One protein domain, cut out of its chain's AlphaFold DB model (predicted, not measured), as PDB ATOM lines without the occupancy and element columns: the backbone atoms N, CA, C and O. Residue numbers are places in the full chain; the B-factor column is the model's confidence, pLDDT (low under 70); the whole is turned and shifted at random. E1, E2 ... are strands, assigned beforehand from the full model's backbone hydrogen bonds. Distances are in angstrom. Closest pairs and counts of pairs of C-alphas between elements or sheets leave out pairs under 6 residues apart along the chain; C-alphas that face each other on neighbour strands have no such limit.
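This is residues 30 to 64 and 76 to 131 of the 133 residues of an uncharacterized protein of Gibberella intermedia (UniProt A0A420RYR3). One antiparallel sheet of seven strands curls round into a nearly closed barrel, an elongated body whose two edge strands, E3 and E4, come near each other without pairing as neighbours. The strand order across the sheet is E3, E2, E1, E7, E6, E5, E4, and residues 81 to 82 add a short pairing to E4. The printed part has 91 residues, with no named helix and seven strands, E1 to E7 in order along the chain; the class is all strand. It is compact, with a radius of gyration of the C-alphas of 12.1 A, and spans 38 by 25 by 23 A.

E1, residues 30 to 39, is the longest strand by residues, 24.6 A from C-alpha 30 at (25.422, -7.146, -20.286) to C-alpha 39; it bends by 64 degrees at residue 36. E2 is residues 47 to 53, and E3 residues 56 to 60. E4 is residues 88 to 93, starting with C-alpha 88 at (37.165, -12.427, -20.267). E5, residues 98 to 105, measures 23.0 A, and E6, residues 108 to 115, 23.8 A. E7, residues 124 to 130, ends with C-alpha 130 at (23.325, -14.144, -18.815).

The sheet is twisted and is a folded sheet, bent back on itself into two leaves that face each other: E3 and E2 face E7, E6, E5 and E4, with E1 as the hinge. E1 and E2 form a hairpin, with N 33 and O 52 at 2.8 A; E2 and E3 form another, with N 58 and O 51 at 2.9 A. E1, E2 and E3 are a meander, each strand the antiparallel neighbour of the one before, and so are E4, E5, E6 and E7. On the other side of E1, N 32 and O 126 of E7 are 2.8 A apart. E7 is staggered, pairing with E1 over residues 124 to 128 and with E6 over residues 129 to 130, where N 129 and O 111 are 2.8 A apart. Between the neighbours E6 and E5, N 110 and O 103 are within hydrogen-bond range at 2.8 A, and between the neighbours E5 and E4, N 91 and O 100 are within hydrogen-bond range at 3.0 A. Between the edge strands, the closest C-alphas of E3 and E4, those of Thr 58 and Ala 88, are 7.6 A apart.

The C-alphas farthest apart, those of Asn 42 and Asp 106, are 38.5 A apart. Residues 65 to 75 are not printed, and C-alphas 64 and 76 are 17.0 A apart across the cut. Residues 76 to 87 hold no named element. Of the links that are printed whole, none is long. The mean pLDDT of the printed part is 84.1; residues 36 to 44, 62 to 64 and 118 to 122 are under 70.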
ATOM      1  N   LEU A  30      24.280  -8.014 -20.503       93.88
ATOM      2  CA  LEU A  30      25.422  -7.146 -20.286       93.88
ATOM      3  C   LEU A  30      25.808  -6.485 -21.621       93.88
ATOM      4  O   LEU A  30      26.292  -7.174 -22.525       93.88
ATOM      5  N   PRO A  31      25.569  -5.171 -21.788       94.69
ATOM      6  CA  PRO A  31      26.007  -4.445 -22.972       94.69
ATOM      7  C   PRO A  31      27.532  -4.406 -23.050       94.69
ATOM      8  O   PRO A  31      28.203  -3.981 -22.111       94.69
ATOM      9  N   ALA A  32      28.069  -4.796 -24.199       93.31
ATOM     10  CA  ALA A  32      29.487  -4.755 -24.482       93.31
ATOM     11  C   ALA A  32      29.760  -4.088 -25.836       93.31
ATOM     12  O   ALA A  32      28.926  -4.048 -26.740       93.31
ATOM     13  N   SER A  33      30.953  -3.529 -25.969       92.31
ATOM     14  CA  SER A  33      31.453  -2.938 -27.204       92.31
ATOM     15  C   SER A  33      32.828  -3.493 -27.517       92.31
ATOM     16  O   SER A  33      33.689  -3.613 -26.644       92.31
ATOM     17  N   ILE A  34      33.032  -3.820 -28.784       89.06
ATOM     18  CA  ILE A  34      34.277  -4.347 -29.316       89.06
ATOM     19  C   ILE A  34      34.851  -3.286 -30.242       89.06
ATOM     20  O   ILE A  34      34.154  -2.766 -31.110       89.06
ATOM     21  N   THR A  35      36.125  -2.954 -30.072       85.06
ATOM     22  CA  THR A  35      36.807  -1.999 -30.958       85.06
ATOM     23  C   THR A  35      38.102  -2.579 -31.482       85.06
ATOM     24  O   THR A  35      38.727  -3.406 -30.809       85.06
ATOM     25  N   VAL A  36      38.539  -2.061 -32.635       64.62
ATOM     26  CA  VAL A  36      39.839  -2.388 -33.235       64.62
ATOM     27  C   VAL A  36      39.969  -3.900 -33.434       64.62
ATOM     28  O   VAL A  36      40.994  -4.476 -33.092       64.62
ATOM     29  N   ALA A  37      38.903  -4.540 -33.930       60.91
ATOM     30  CA  ALA A  37      38.924  -5.943 -34.313       60.91
ATOM     31  C   ALA A  37      39.796  -6.093 -35.568       60.91
ATOM     32  O   ALA A  37      39.315  -5.980 -36.693       60.91
ATOM     33  N   HIS A  38      41.103  -6.250 -35.381       68.44
ATOM     34  CA  HIS A  38      42.032  -6.432 -36.486       68.44
ATOM     35  C   HIS A  38      42.133  -7.917 -36.795       68.44
ATOM     36  O   HIS A  38      42.729  -8.658 -36.011       68.44
ATOM     37  N   VAL A  39      41.579  -8.321 -37.937       68.44
ATOM     38  CA  VAL A  39      41.794  -9.646 -38.519       68.44
ATOM     39  C   VAL A  39      43.005  -9.573 -39.448       68.44
ATOM     40  O   VAL A  39      43.054  -8.721 -40.340       68.44
ATOM     41  N   ASP A  40      44.013 -10.421 -39.237       66.25
ATOM     42  CA  ASP A  40      45.159 -10.476 -40.151       66.25
ATOM     43  C   ASP A  40      44.700 -10.987 -41.530       66.25
ATOM     44  O   ASP A  40      44.156 -12.082 -41.672       66.25
ATOM     45  N   ARG A  41      44.935 -10.189 -42.578       61.53
ATOM     46  CA  ARG A  41      44.530 -10.522 -43.955       61.53
ATOM     47  C   ARG A  41      45.265 -11.736 -44.532       61.53
ATOM     48  O   ARG A  41      44.707 -12.437 -45.373       61.53
ATOM     49  N   ASN A  42      46.503 -11.971 -44.106       64.94
ATOM     50  CA  ASN A  42      47.337 -13.098 -44.527       64.94
ATOM     51  C   ASN A  42      47.056 -14.347 -43.684       64.94
ATOM     52  O   ASN A  42      47.245 -15.468 -44.155       64.94
ATOM     53  N   ASN A  43      46.588 -14.156 -42.451       69.94
ATOM     54  CA  ASN A  43      46.199 -15.219 -41.541       69.94
ATOM     55  C   ASN A  43      44.847 -14.900 -40.901       69.94
ATOM     56  O   ASN A  43      44.777 -14.464 -39.758       69.94
ATOM     57  N   LYS A  44      43.757 -15.192 -41.618       68.56
ATOM     58  CA  LYS A  44      42.384 -14.901 -41.166       68.56
ATOM     59  C   LYS A  44      42.012 -15.527 -39.823       68.56
ATOM     60  O   LYS A  44      40.978 -15.185 -39.277       68.56
ATOM     61  N   ASN A  45      42.820 -16.451 -39.307       71.50
ATOM     62  CA  ASN A  45      42.685 -17.023 -37.975       71.50
ATOM     63  C   ASN A  45      43.342 -16.169 -36.878       71.50
ATOM     64  O   ASN A  45      43.482 -16.645 -35.763       71.50
ATOM     65  N   ASP A  46      43.800 -14.959 -37.160       75.25
ATOM     66  CA  ASP A  46      44.370 -14.051 -36.172       75.25
ATOM     67  C   ASP A  46      43.429 -12.855 -36.007       75.25
ATOM     68  O   ASP A  46      43.132 -12.171 -36.985       75.25
ATOM     69  N   ILE A  47      42.917 -12.641 -34.793       79.62
ATOM     70  CA  ILE A  47      42.056 -11.508 -34.442       79.62
ATOM     71  C   ILE A  47      42.562 -10.891 -33.145       79.62
ATOM     72  O   ILE A  47      42.769 -11.604 -32.172       79.62
ATOM     73  N   SER A  48      42.699  -9.568 -33.101       84.88
ATOM     74  CA  SER A  48      42.919  -8.815 -31.859       84.88
ATOM     75  C   SER A  48      41.821  -7.783 -31.691       84.88
ATOM     76  O   SER A  48      41.355  -7.238 -32.685       84.88
ATOM     77  N   PHE A  49      41.378  -7.523 -30.462       87.88
ATOM     78  CA  PHE A  49      40.331  -6.535 -30.198       87.88
ATOM     79  C   PHE A  49      40.393  -6.006 -28.766       87.88
ATOM     80  O   PHE A  49      41.051  -6.564 -27.886       87.88
ATOM     81  N   ARG A  50      39.684  -4.907 -28.515       91.31
ATOM     82  CA  ARG A  50      39.410  -4.416 -27.161       91.31
ATOM     83  C   ARG A  50      37.957  -4.652 -26.823       91.31
ATOM     84  O   ARG A  50      37.098  -4.316 -27.633       91.31
ATOM     85  N   LEU A  51      37.716  -5.179 -25.634       93.88
ATOM     86  CA  LEU A  51      36.393  -5.396 -25.078       93.88
ATOM     87  C   LEU A  51      36.132  -4.360 -23.988       93.88
ATOM     88  O   LEU A  51      36.948  -4.193 -23.078       93.88
ATOM     89  N   TYR A  52      34.990  -3.698 -24.092       94.56
ATOM     90  CA  TYR A  52      34.470  -2.751 -23.117       94.56
ATOM     91  C   TYR A  52      33.106  -3.236 -22.665       94.56
ATOM     92  O   TYR A  52      32.243  -3.503 -23.496       94.56
ATOM     93  N   THR A  53      32.906  -3.338 -21.365       93.94
ATOM     94  CA  THR A  53      31.630  -3.684 -20.751       93.94
ATOM     95  C   THR A  53      31.563  -3.044 -19.370       93.94
ATOM     96  O   THR A  53      32.572  -2.554 -18.856       93.94
ATOM     97  N   ASP A  54      30.384  -3.037 -18.757       90.62
ATOM     98  CA  ASP A  54      30.262  -2.585 -17.375       90.62
ATOM     99  C   ASP A  54      31.182  -3.397 -16.444       90.62
ATOM    100  O   ASP A  54      31.257  -4.628 -16.530       90.62
ATOM    101  N   GLY A  55      31.941  -2.689 -15.609       85.81
ATOM    102  CA  GLY A  55      32.936  -3.265 -14.702       85.81
ATOM    103  C   GLY A  55      34.202  -3.846 -15.351       85.81
ATOM    104  O   GLY A  55      35.071  -4.320 -14.626       85.81
ATOM    105  N   MET A  56      34.365  -3.822 -16.685       91.31
ATOM    106  CA  MET A  56      35.548  -4.419 -17.323       91.31
ATOM    107  C   MET A  56      35.953  -3.756 -18.646       91.31
ATOM    108  O   MET A  56      35.174  -3.607 -19.583       91.31
ATOM    109  N   THR A  57      37.242  -3.433 -18.764       94.00
ATOM    110  CA  THR A  57      37.894  -3.106 -20.039       94.00
ATOM    111  C   THR A  57      39.131  -3.974 -20.200       94.00
ATOM    112  O   THR A  57      40.009  -3.973 -19.340       94.00
ATOM    113  N   THR A  58      39.225  -4.710 -21.304       92.94
ATOM    114  CA  THR A  58      40.310  -5.671 -21.522       92.94
ATOM    115  C   THR A  58      40.738  -5.722 -22.982       92.94
ATOM    116  O   THR A  58      39.995  -5.363 -23.897       92.94
ATOM    117  N   ARG A  59      41.986  -6.129 -23.207       91.62
ATOM    118  CA  ARG A  59      42.543  -6.353 -24.544       91.62
ATOM    119  C   ARG A  59      42.596  -7.846 -24.780       91.62
ATOM    120  O   ARG A  59      43.187  -8.556 -23.974       91.62
ATOM    121  N   CYS A  60      42.028  -8.301 -25.879       89.25
ATOM    122  CA  CYS A  60      42.097  -9.691 -26.279       89.25
ATOM    123  C   CYS A  60      43.226  -9.833 -27.316       89.25
ATOM    124  O   CYS A  60      43.314  -9.015 -28.242       89.25
ATOM    125  N   PRO A  61      44.167 -10.765 -27.093       77.88
ATOM    126  CA  PRO A  61      45.358 -10.935 -27.922       77.88
ATOM    127  C   PRO A  61      45.024 -11.280 -29.387       77.88
ATOM    128  O   PRO A  61      43.891 -11.684 -29.630       77.88
ATOM    129  N   PRO A  62      46.004 -11.179 -30.318       60.84
ATOM    130  CA  PRO A  62      47.433 -11.040 -30.025       60.84
ATOM    131  C   PRO A  62      48.053  -9.746 -30.562       60.84
ATOM    132  O   PRO A  62      48.255  -9.545 -31.752       60.84
ATOM    133  N   LEU A  63      48.469  -8.868 -29.650       54.53
ATOM    134  CA  LEU A  63      49.357  -7.763 -30.003       54.53
ATOM    135  C   LEU A  63      50.785  -8.320 -30.105       54.53
ATOM    136  O   LEU A  63      51.500  -8.376 -29.104       54.53
ATOM    137  N   THR A  64      51.222  -8.767 -31.283       50.53
ATOM    138  CA  THR A  64      52.635  -9.110 -31.480       50.53
ATOM    139  C   THR A  64      53.504  -7.859 -31.307       50.53
ATOM    140  O   THR A  64      53.525  -6.952 -32.133       50.53
ATOM    141  N   LYS A  76      43.409 -21.472 -33.430       78.69
ATOM    142  CA  LYS A  76      42.739 -22.696 -33.837       78.69
ATOM    143  C   LYS A  76      41.239 -22.431 -33.738       78.69
ATOM    144  O   LYS A  76      40.800 -22.018 -32.660       78.69
ATOM    145  N   PRO A  77      40.455 -22.692 -34.799       73.75
ATOM    146  CA  PRO A  77      39.010 -22.538 -34.744       73.75
ATOM    147  C   PRO A  77      38.436 -23.241 -33.513       73.75
ATOM    148  O   PRO A  77      38.851 -24.353 -33.176       73.75
ATOM    149  N   ARG A  78      37.482 -22.587 -32.843       74.44
ATOM    150  CA  ARG A  78      36.760 -23.104 -31.659       74.44
ATOM    151  C   ARG A  78      37.601 -23.293 -30.391       74.44
ATOM    152  O   ARG A  78      37.038 -23.676 -29.367       74.44
ATOM    153  N   LYS A  79      38.909 -23.020 -30.416       86.88
ATOM    154  CA  LYS A  79      39.698 -22.941 -29.185       86.88
ATOM    155  C   LYS A  79      39.324 -21.663 -28.427       86.88
ATOM    156  O   LYS A  79      39.089 -20.624 -29.040       86.88
ATOM    157  N   VAL A  80      39.259 -21.771 -27.102       89.81
ATOM    158  CA  VAL A  80      39.031 -20.638 -26.201       89.81
ATOM    159  C   VAL A  80      40.375 -20.048 -25.781       89.81
ATOM    160  O   VAL A  80      41.326 -20.783 -25.499       89.81
ATOM    161  N   TYR A  81      40.443 -18.725 -25.777       89.50
ATOM    162  CA  TYR A  81      41.612 -17.924 -25.445       89.50
ATOM    163  C   TYR A  81      41.241 -16.899 -24.379       89.50
ATOM    164  O   TYR A  81      40.142 -16.347 -24.402       89.50
ATOM    165  N   GLU A  82      42.163 -16.636 -23.463       91.06
ATOM    166  CA  GLU A  82      42.019 -15.582 -22.461       91.06
ATOM    167  C   GLU A  82      42.375 -14.220 -23.061       91.06
ATOM    168  O   GLU A  82      43.278 -14.093 -23.898       91.06
ATOM    169  N   CYS A  83      41.662 -13.190 -22.622       91.50
ATOM    170  CA  CYS A  83      42.083 -11.811 -22.806       91.50
ATOM    171  C   CYS A  83      43.102 -11.425 -21.715       91.50
ATOM    172  O   CYS A  83      43.431 -12.213 -20.836       91.50
ATOM    173  N   ALA A  84      43.627 -10.199 -21.754       91.69
ATOM    174  CA  ALA A  84      44.569  -9.713 -20.742       91.69
ATOM    175  C   ALA A  84      43.976  -9.724 -19.319       91.69
ATOM    176  O   ALA A  84      44.695  -9.962 -18.354       91.69
ATOM    177  N   ASN A  85      42.671  -9.463 -19.202       91.81
ATOM    178  CA  ASN A  85      41.886  -9.824 -18.028       91.81
ATOM    179  C   ASN A  85      41.373 -11.272 -18.208       91.81
ATOM    180  O   ASN A  85      40.625 -11.490 -19.169       91.81
ATOM    181  N   PRO A  86      41.743 -12.221 -17.322       89.94
ATOM    182  CA  PRO A  86      41.355 -13.631 -17.425       89.94
ATOM    183  C   PRO A  86      39.854 -13.875 -17.220       89.94
ATOM    184  O   PRO A  86      39.339 -14.900 -17.659       89.94
ATOM    185  N   ASP A  87      39.131 -12.921 -16.632       94.50
ATOM    186  CA  ASP A  87      37.676 -12.994 -16.493       94.50
ATOM    187  C   ASP A  87      36.943 -12.788 -17.834       94.50
ATOM    188  O   ASP A  87      35.730 -12.967 -17.922       94.50
ATOM    189  N   ALA A  88      37.668 -12.435 -18.901       94.94
ATOM    190  CA  ALA A  88      37.165 -12.427 -20.267       94.94
ATOM    191  C   ALA A  88      37.882 -13.469 -21.126       94.94
ATOM    192  O   ALA A  88      39.110 -13.490 -21.236       94.94
ATOM    193  N   THR A  89      37.094 -14.281 -21.825       95.12
ATOM    194  CA  THR A  89      37.594 -15.259 -22.792       95.12
ATOM    195  C   THR A  89      36.866 -15.133 -24.121       95.12
ATOM    196  O   THR A  89      35.770 -14.572 -24.212       95.12
ATOM    197  N   PHE A  90      37.478 -15.649 -25.183       93.38
ATOM    198  CA  PHE A  90      36.896 -15.610 -26.514       93.38
ATOM    199  C   PHE A  90      37.267 -16.830 -27.351       93.38
ATOM    200  O   PHE A  90      38.251 -17.521 -27.093       93.38
ATOM    201  N   SER A  91      36.485 -17.076 -28.396       91.25
ATOM    202  CA  SER A  91      36.838 -17.990 -29.481       91.25
ATOM    203  C   SER A  91      36.500 -17.328 -30.803       91.25
ATOM    204  O   SER A  91      35.469 -16.658 -30.895       91.25
ATOM    205  N   TYR A  92      37.310 -17.565 -31.824       88.00
ATOM    206  CA  TYR A  92      37.078 -17.023 -33.153       88.00
ATOM    207  C   TYR A  92      37.114 -18.134 -34.202       88.00
ATOM    208  O   TYR A  92      37.951 -19.041 -34.132       88.00
ATOM    209  N   ASP A  93      36.172 -18.079 -35.136       86.62
ATOM    210  CA  ASP A  93      36.125 -18.930 -36.319       86.62
ATOM    211  C   ASP A  93      36.179 -18.033 -37.561       86.62
ATOM    212  O   ASP A  93      35.314 -17.189 -37.788       86.62
ATOM    213  N   SER A  94      37.254 -18.165 -38.336       81.19
ATOM    214  CA  SER A  94      37.505 -17.319 -39.504       81.19
ATOM    215  C   SER A  94      36.685 -17.719 -40.727       81.19
ATOM    216  O   SER A  94      36.598 -16.944 -41.679       81.19
ATOM    217  N   HIS A  95      36.085 -18.915 -40.720       83.69
ATOM    218  CA  HIS A  95      35.266 -19.393 -41.829       83.69
ATOM    219  C   HIS A  95      33.948 -18.615 -41.925       83.69
ATOM    220  O   HIS A  95      33.520 -18.258 -43.020       83.69
ATOM    221  N   ASP A  96      33.307 -18.350 -40.787       84.31
ATOM    222  CA  ASP A  96      32.061 -17.580 -40.685       84.31
ATOM    223  C   ASP A  96      32.262 -16.185 -40.063       84.31
ATOM    224  O   ASP A  96      31.301 -15.428 -39.933       84.31
ATOM    225  N   GLY A  97      33.498 -15.829 -39.693       84.44
ATOM    226  CA  GLY A  97      33.830 -14.566 -39.033       84.44
ATOM    227  C   GLY A  97      33.236 -14.460 -37.629       84.44
ATOM    228  O   GLY A  97      33.058 -13.359 -37.109       84.44
ATOM    229  N   LYS A  98      32.865 -15.579 -36.999       90.06
ATOM    230  CA  LYS A  98      32.135 -15.562 -35.734       90.06
ATOM    231  C   LYS A  98      33.078 -15.430 -34.547       90.06
ATOM    232  O   LYS A  98      33.810 -16.356 -34.194       90.06
ATOM    233  N   LEU A  99      32.983 -14.295 -33.861       90.38
ATOM    234  CA  LEU A  99      33.616 -14.046 -32.574       90.38
ATOM    235  C   LEU A  99      32.623 -14.361 -31.453       90.38
ATOM    236  O   LEU A  99      31.550 -13.765 -31.378       90.38
ATOM    237  N   LYS A 100      32.977 -15.297 -30.574       94.00
ATOM    238  CA  LYS A 100      32.239 -15.587 -29.335       94.00
ATOM    239  C   LYS A 100      33.014 -15.043 -28.149       94.00
ATOM    240  O   LYS A 100      34.237 -15.173 -28.128       94.00
ATOM    241  N   ILE A 101      32.308 -14.468 -27.185       95.00
ATOM    242  CA  ILE A 101      32.883 -13.802 -26.014       95.00
ATOM    243  C   ILE A 101      32.161 -14.302 -24.771       95.00
ATOM    244  O   ILE A 101      30.937 -14.437 -24.789       95.00
ATOM    245  N   TRP A 102      32.923 -14.526 -23.705       96.12
ATOM    246  CA  TRP A 102      32.423 -14.802 -22.366       96.12
ATOM    247  C   TRP A 102      33.083 -13.860 -21.369       96.12
ATOM    248  O   TRP A 102      34.285 -13.614 -21.465       96.12
ATOM    249  N   VAL A 103      32.298 -13.346 -20.428       94.88
ATOM    250  CA  VAL A 103      32.746 -12.424 -19.380       94.88
ATOM    251  C   VAL A 103      32.189 -12.883 -18.042       94.88
ATOM    252  O   VAL A 103      30.984 -13.090 -17.914       94.88
ATOM    253  N   ALA A 104      33.059 -12.998 -17.047       93.25
ATOM    254  CA  ALA A 104      32.701 -13.034 -15.639       93.25
ATOM    255  C   ALA A 104      32.988 -11.660 -15.018       93.25
ATOM    256  O   ALA A 104      34.017 -11.051 -15.282       93.25
ATOM    257  N   ASN A 105      32.080 -11.136 -14.211       89.75
ATOM    258  CA  ASN A 105      32.327  -9.959 -13.379       89.75
ATOM    259  C   ASN A 105      31.391  -9.995 -12.164       89.75
ATOM    260  O   ASN A 105      30.607 -10.931 -11.997       89.75
ATOM    261  N   ASP A 106      31.426  -8.945 -11.344       88.69
ATOM    262  CA  ASP A 106      30.520  -8.794 -10.197       88.69
ATOM    263  C   ASP A 106      29.038  -8.849 -10.609       88.69
ATOM    264  O   ASP A 106      28.176  -9.219  -9.813       88.69
ATOM    265  N   ASN A 107      28.731  -8.543 -11.875       87.94
ATOM    266  CA  ASN A 107      27.380  -8.597 -12.412       87.94
ATOM    267  C   ASN A 107      26.924 -10.009 -12.816       87.94
ATOM    268  O   ASN A 107      25.735 -10.151 -13.086       87.94
ATOM    269  N   GLY A 108      27.799 -11.021 -12.853       91.31
ATOM    270  CA  GLY A 108      27.475 -12.405 -13.221       91.31
ATOM    271  C   GLY A 108      28.376 -12.997 -14.308       91.31
ATOM    272  O   GLY A 108      29.443 -12.471 -14.620       91.31
ATOM    273  N   PHE A 109      27.930 -14.113 -14.894       93.25
ATOM    274  CA  PHE A 109      28.587 -14.750 -16.037       93.25
ATOM    275  C   PHE A 109      27.745 -14.582 -17.302       93.25
ATOM    276  O   PHE A 109      26.584 -14.993 -17.346       93.25
ATOM    277  N   PHE A 110      28.338 -13.992 -18.336       95.12
ATOM    278  CA  PHE A 110      27.660 -13.605 -19.567       95.12
ATOM    279  C   PHE A 110      28.385 -14.153 -20.788       95.12
ATOM    280  O   PHE A 110      29.605 -14.320 -20.778       95.12
ATOM    281  N   GLY A 111      27.650 -14.372 -21.874       95.75
ATOM    282  CA  GLY A 111      28.254 -14.710 -23.152       95.75
ATOM    283  C   GLY A 111      27.410 -14.315 -24.347       95.75
ATOM    284  O   GLY A 111      26.203 -14.125 -24.266       95.75
ATOM    285  N   GLY A 112      28.073 -14.175 -25.485       94.88
ATOM    286  CA  GLY A 112      27.433 -13.742 -26.716       94.88
ATOM    287  C   GLY A 112      28.313 -13.994 -27.925       94.88
ATOM    288  O   GLY A 112      29.439 -14.492 -27.820       94.88
ATOM    289  N   SER A 113      27.790 -13.666 -29.102       93.69
ATOM    290  CA  SER A 113      28.553 -13.782 -30.338       93.69
ATOM    291  C   SER A 113      28.213 -12.685 -31.321       93.69
ATOM    292  O   SER A 113      27.064 -12.253 -31.389       93.69
ATOM    293  N   VAL A 114      29.193 -12.308 -32.129       90.88
ATOM    294  CA  VAL A 114      29.041 -11.340 -33.207       90.88
ATOM    295  C   VAL A 114      29.819 -11.789 -34.438       90.88
ATOM    296  O   VAL A 114      30.767 -12.569 -34.329       90.88
ATOM    297  N   ILE A 115      29.402 -11.319 -35.609       88.88
ATOM    298  CA  ILE A 115      30.137 -11.525 -36.856       88.88
ATOM    299  C   ILE A 115      31.091 -10.349 -37.046       88.88
ATOM    300  O   ILE A 115      30.668  -9.195 -37.035       88.88
ATOM    301  N   VAL A 116      32.374 -10.653 -37.208       82.56
ATOM    302  CA  VAL A 116      33.444  -9.701 -37.498       82.56
ATOM    303  C   VAL A 116      33.867  -9.913 -38.948       82.56
ATOM    304  O   VAL A 116      34.201 -11.027 -39.344       82.56
ATOM    305  N   SER A 117      33.832  -8.852 -39.749       73.00
ATOM    306  CA  SER A 117      34.286  -8.859 -41.141       73.00
ATOM    307  C   SER A 117      35.590  -8.065 -41.299       73.00
ATOM    308  O   SER A 117      35.882  -7.171 -40.508       73.00
ATOM    309  N   ASP A 118      36.367  -8.371 -42.349       62.12
ATOM    310  CA  ASP A 118      37.692  -7.783 -42.658       62.12
ATOM    311  C   ASP A 118      37.700  -6.240 -42.848       62.12
ATOM    312  O   ASP A 118      38.761  -5.635 -43.034       62.12
ATOM    313  N   LEU A 119      36.533  -5.585 -42.837       54.66
ATOM    314  CA  LEU A 119      36.338  -4.155 -43.092       54.66
ATOM    315  C   LEU A 119      35.579  -3.491 -41.931       54.66
ATOM    316  O   LEU A 119      34.406  -3.162 -42.080       54.66
ATOM    317  N   ALA A 120      36.223  -3.254 -40.786       52.44
ATOM    318  CA  ALA A 120      35.602  -2.432 -39.744       52.44
ATOM    319  C   ALA A 120      36.623  -1.592 -38.955       52.44
ATOM    320  O   ALA A 120      37.365  -2.129 -38.134       52.44
ATOM    321  N   PRO A 121      36.624  -0.252 -39.108       53.47
ATOM    322  CA  PRO A 121      36.953   0.647 -38.007       53.47
ATOM    323  C   PRO A 121      35.733   0.897 -37.098       53.47
ATOM    324  O   PRO A 121      35.797   1.740 -36.205       53.47
ATOM    325  N   GLU A 122      34.618   0.197 -37.318       68.19
ATOM    326  CA  GLU A 122      33.388   0.398 -36.565       68.19
ATOM    327  C   GLU A 122      33.443  -0.306 -35.212       68.19
ATOM    328  O   GLU A 122      33.805  -1.476 -35.086       68.19
ATOM    329  N   VAL A 123      33.088   0.449 -34.180       81.38
ATOM    330  CA  VAL A 123      32.764  -0.094 -32.867       81.38
ATOM    331  C   VAL A 123      31.608  -1.077 -33.049       81.38
ATOM    332  O   VAL A 123      30.542  -0.695 -33.521       81.38
ATOM    333  N   ILE A 124      31.806  -2.335 -32.667       87.19
ATOM    334  CA  ILE A 124      30.775  -3.369 -32.747       87.19
ATOM    335  C   ILE A 124      30.108  -3.473 -31.377       87.19
ATOM    336  O   ILE A 124      30.730  -3.922 -30.412       87.19
ATOM    337  N   SER A 125      28.842  -3.072 -31.277       89.81
ATOM    338  CA  SER A 125      28.041  -3.281 -30.066       89.81
ATOM    339  C   SER A 125      27.455  -4.691 -30.041       89.81
ATOM    340  O   SER A 125      26.881  -5.158 -31.023       89.81
ATOM    341  N   VAL A 126      27.568  -5.365 -28.900       91.31
ATOM    342  CA  VAL A 126      27.035  -6.709 -28.671       91.31
ATOM    343  C   VAL A 126      26.393  -6.763 -27.289       91.31
ATOM    344  O   VAL A 126      26.922  -6.215 -26.329       91.31
ATOM    345  N   ASN A 127      25.245  -7.425 -27.173       94.38
ATOM    346  CA  ASN A 127      24.687  -7.767 -25.868       94.38
ATOM    347  C   ASN A 127      25.125  -9.186 -25.516       94.38
ATOM    348  O   ASN A 127      24.938 -10.099 -26.320       94.38
ATOM    349  N   LEU A 128      25.716  -9.355 -24.338       95.06
ATOM    350  CA  LEU A 128      26.053 -10.662 -23.790       95.06
ATOM    351  C   LEU A 128      24.892 -11.113 -22.905       95.06
ATOM    352  O   LEU A 128      24.487 -10.384 -22.001       95.06
ATOM    353  N   ASP A 129      24.343 -12.289 -23.171       96.06
ATOM    354  CA  ASP A 129      23.240 -12.838 -22.394       96.06
ATOM    355  C   ASP A 129      23.778 -13.510 -21.129       96.06
ATOM    356  O   ASP A 129      24.865 -14.095 -21.128       96.06
ATOM    357  N   CYS A 130      23.016 -13.421 -20.042       94.12
ATOM    358  CA  CYS A 130      23.325 -14.144 -18.815       94.12
ATOM    359  C   CYS A 130      23.356 -15.659 -19.072       94.12
ATOM    360  O   CYS A 130      22.449 -16.214 -19.692       94.12
ATOM    361  N   LEU A 131      24.388 -16.327 -18.558       90.62
ATOM    362  CA  LEU A 131      24.594 -17.770 -18.701       90.62
ATOM    363  C   LEU A 131      24.330 -18.549 -17.408       90.62
ATOM    364  O   LEU A 131      24.275 -19.776 -17.441       90.62
TER     365      LEU A 131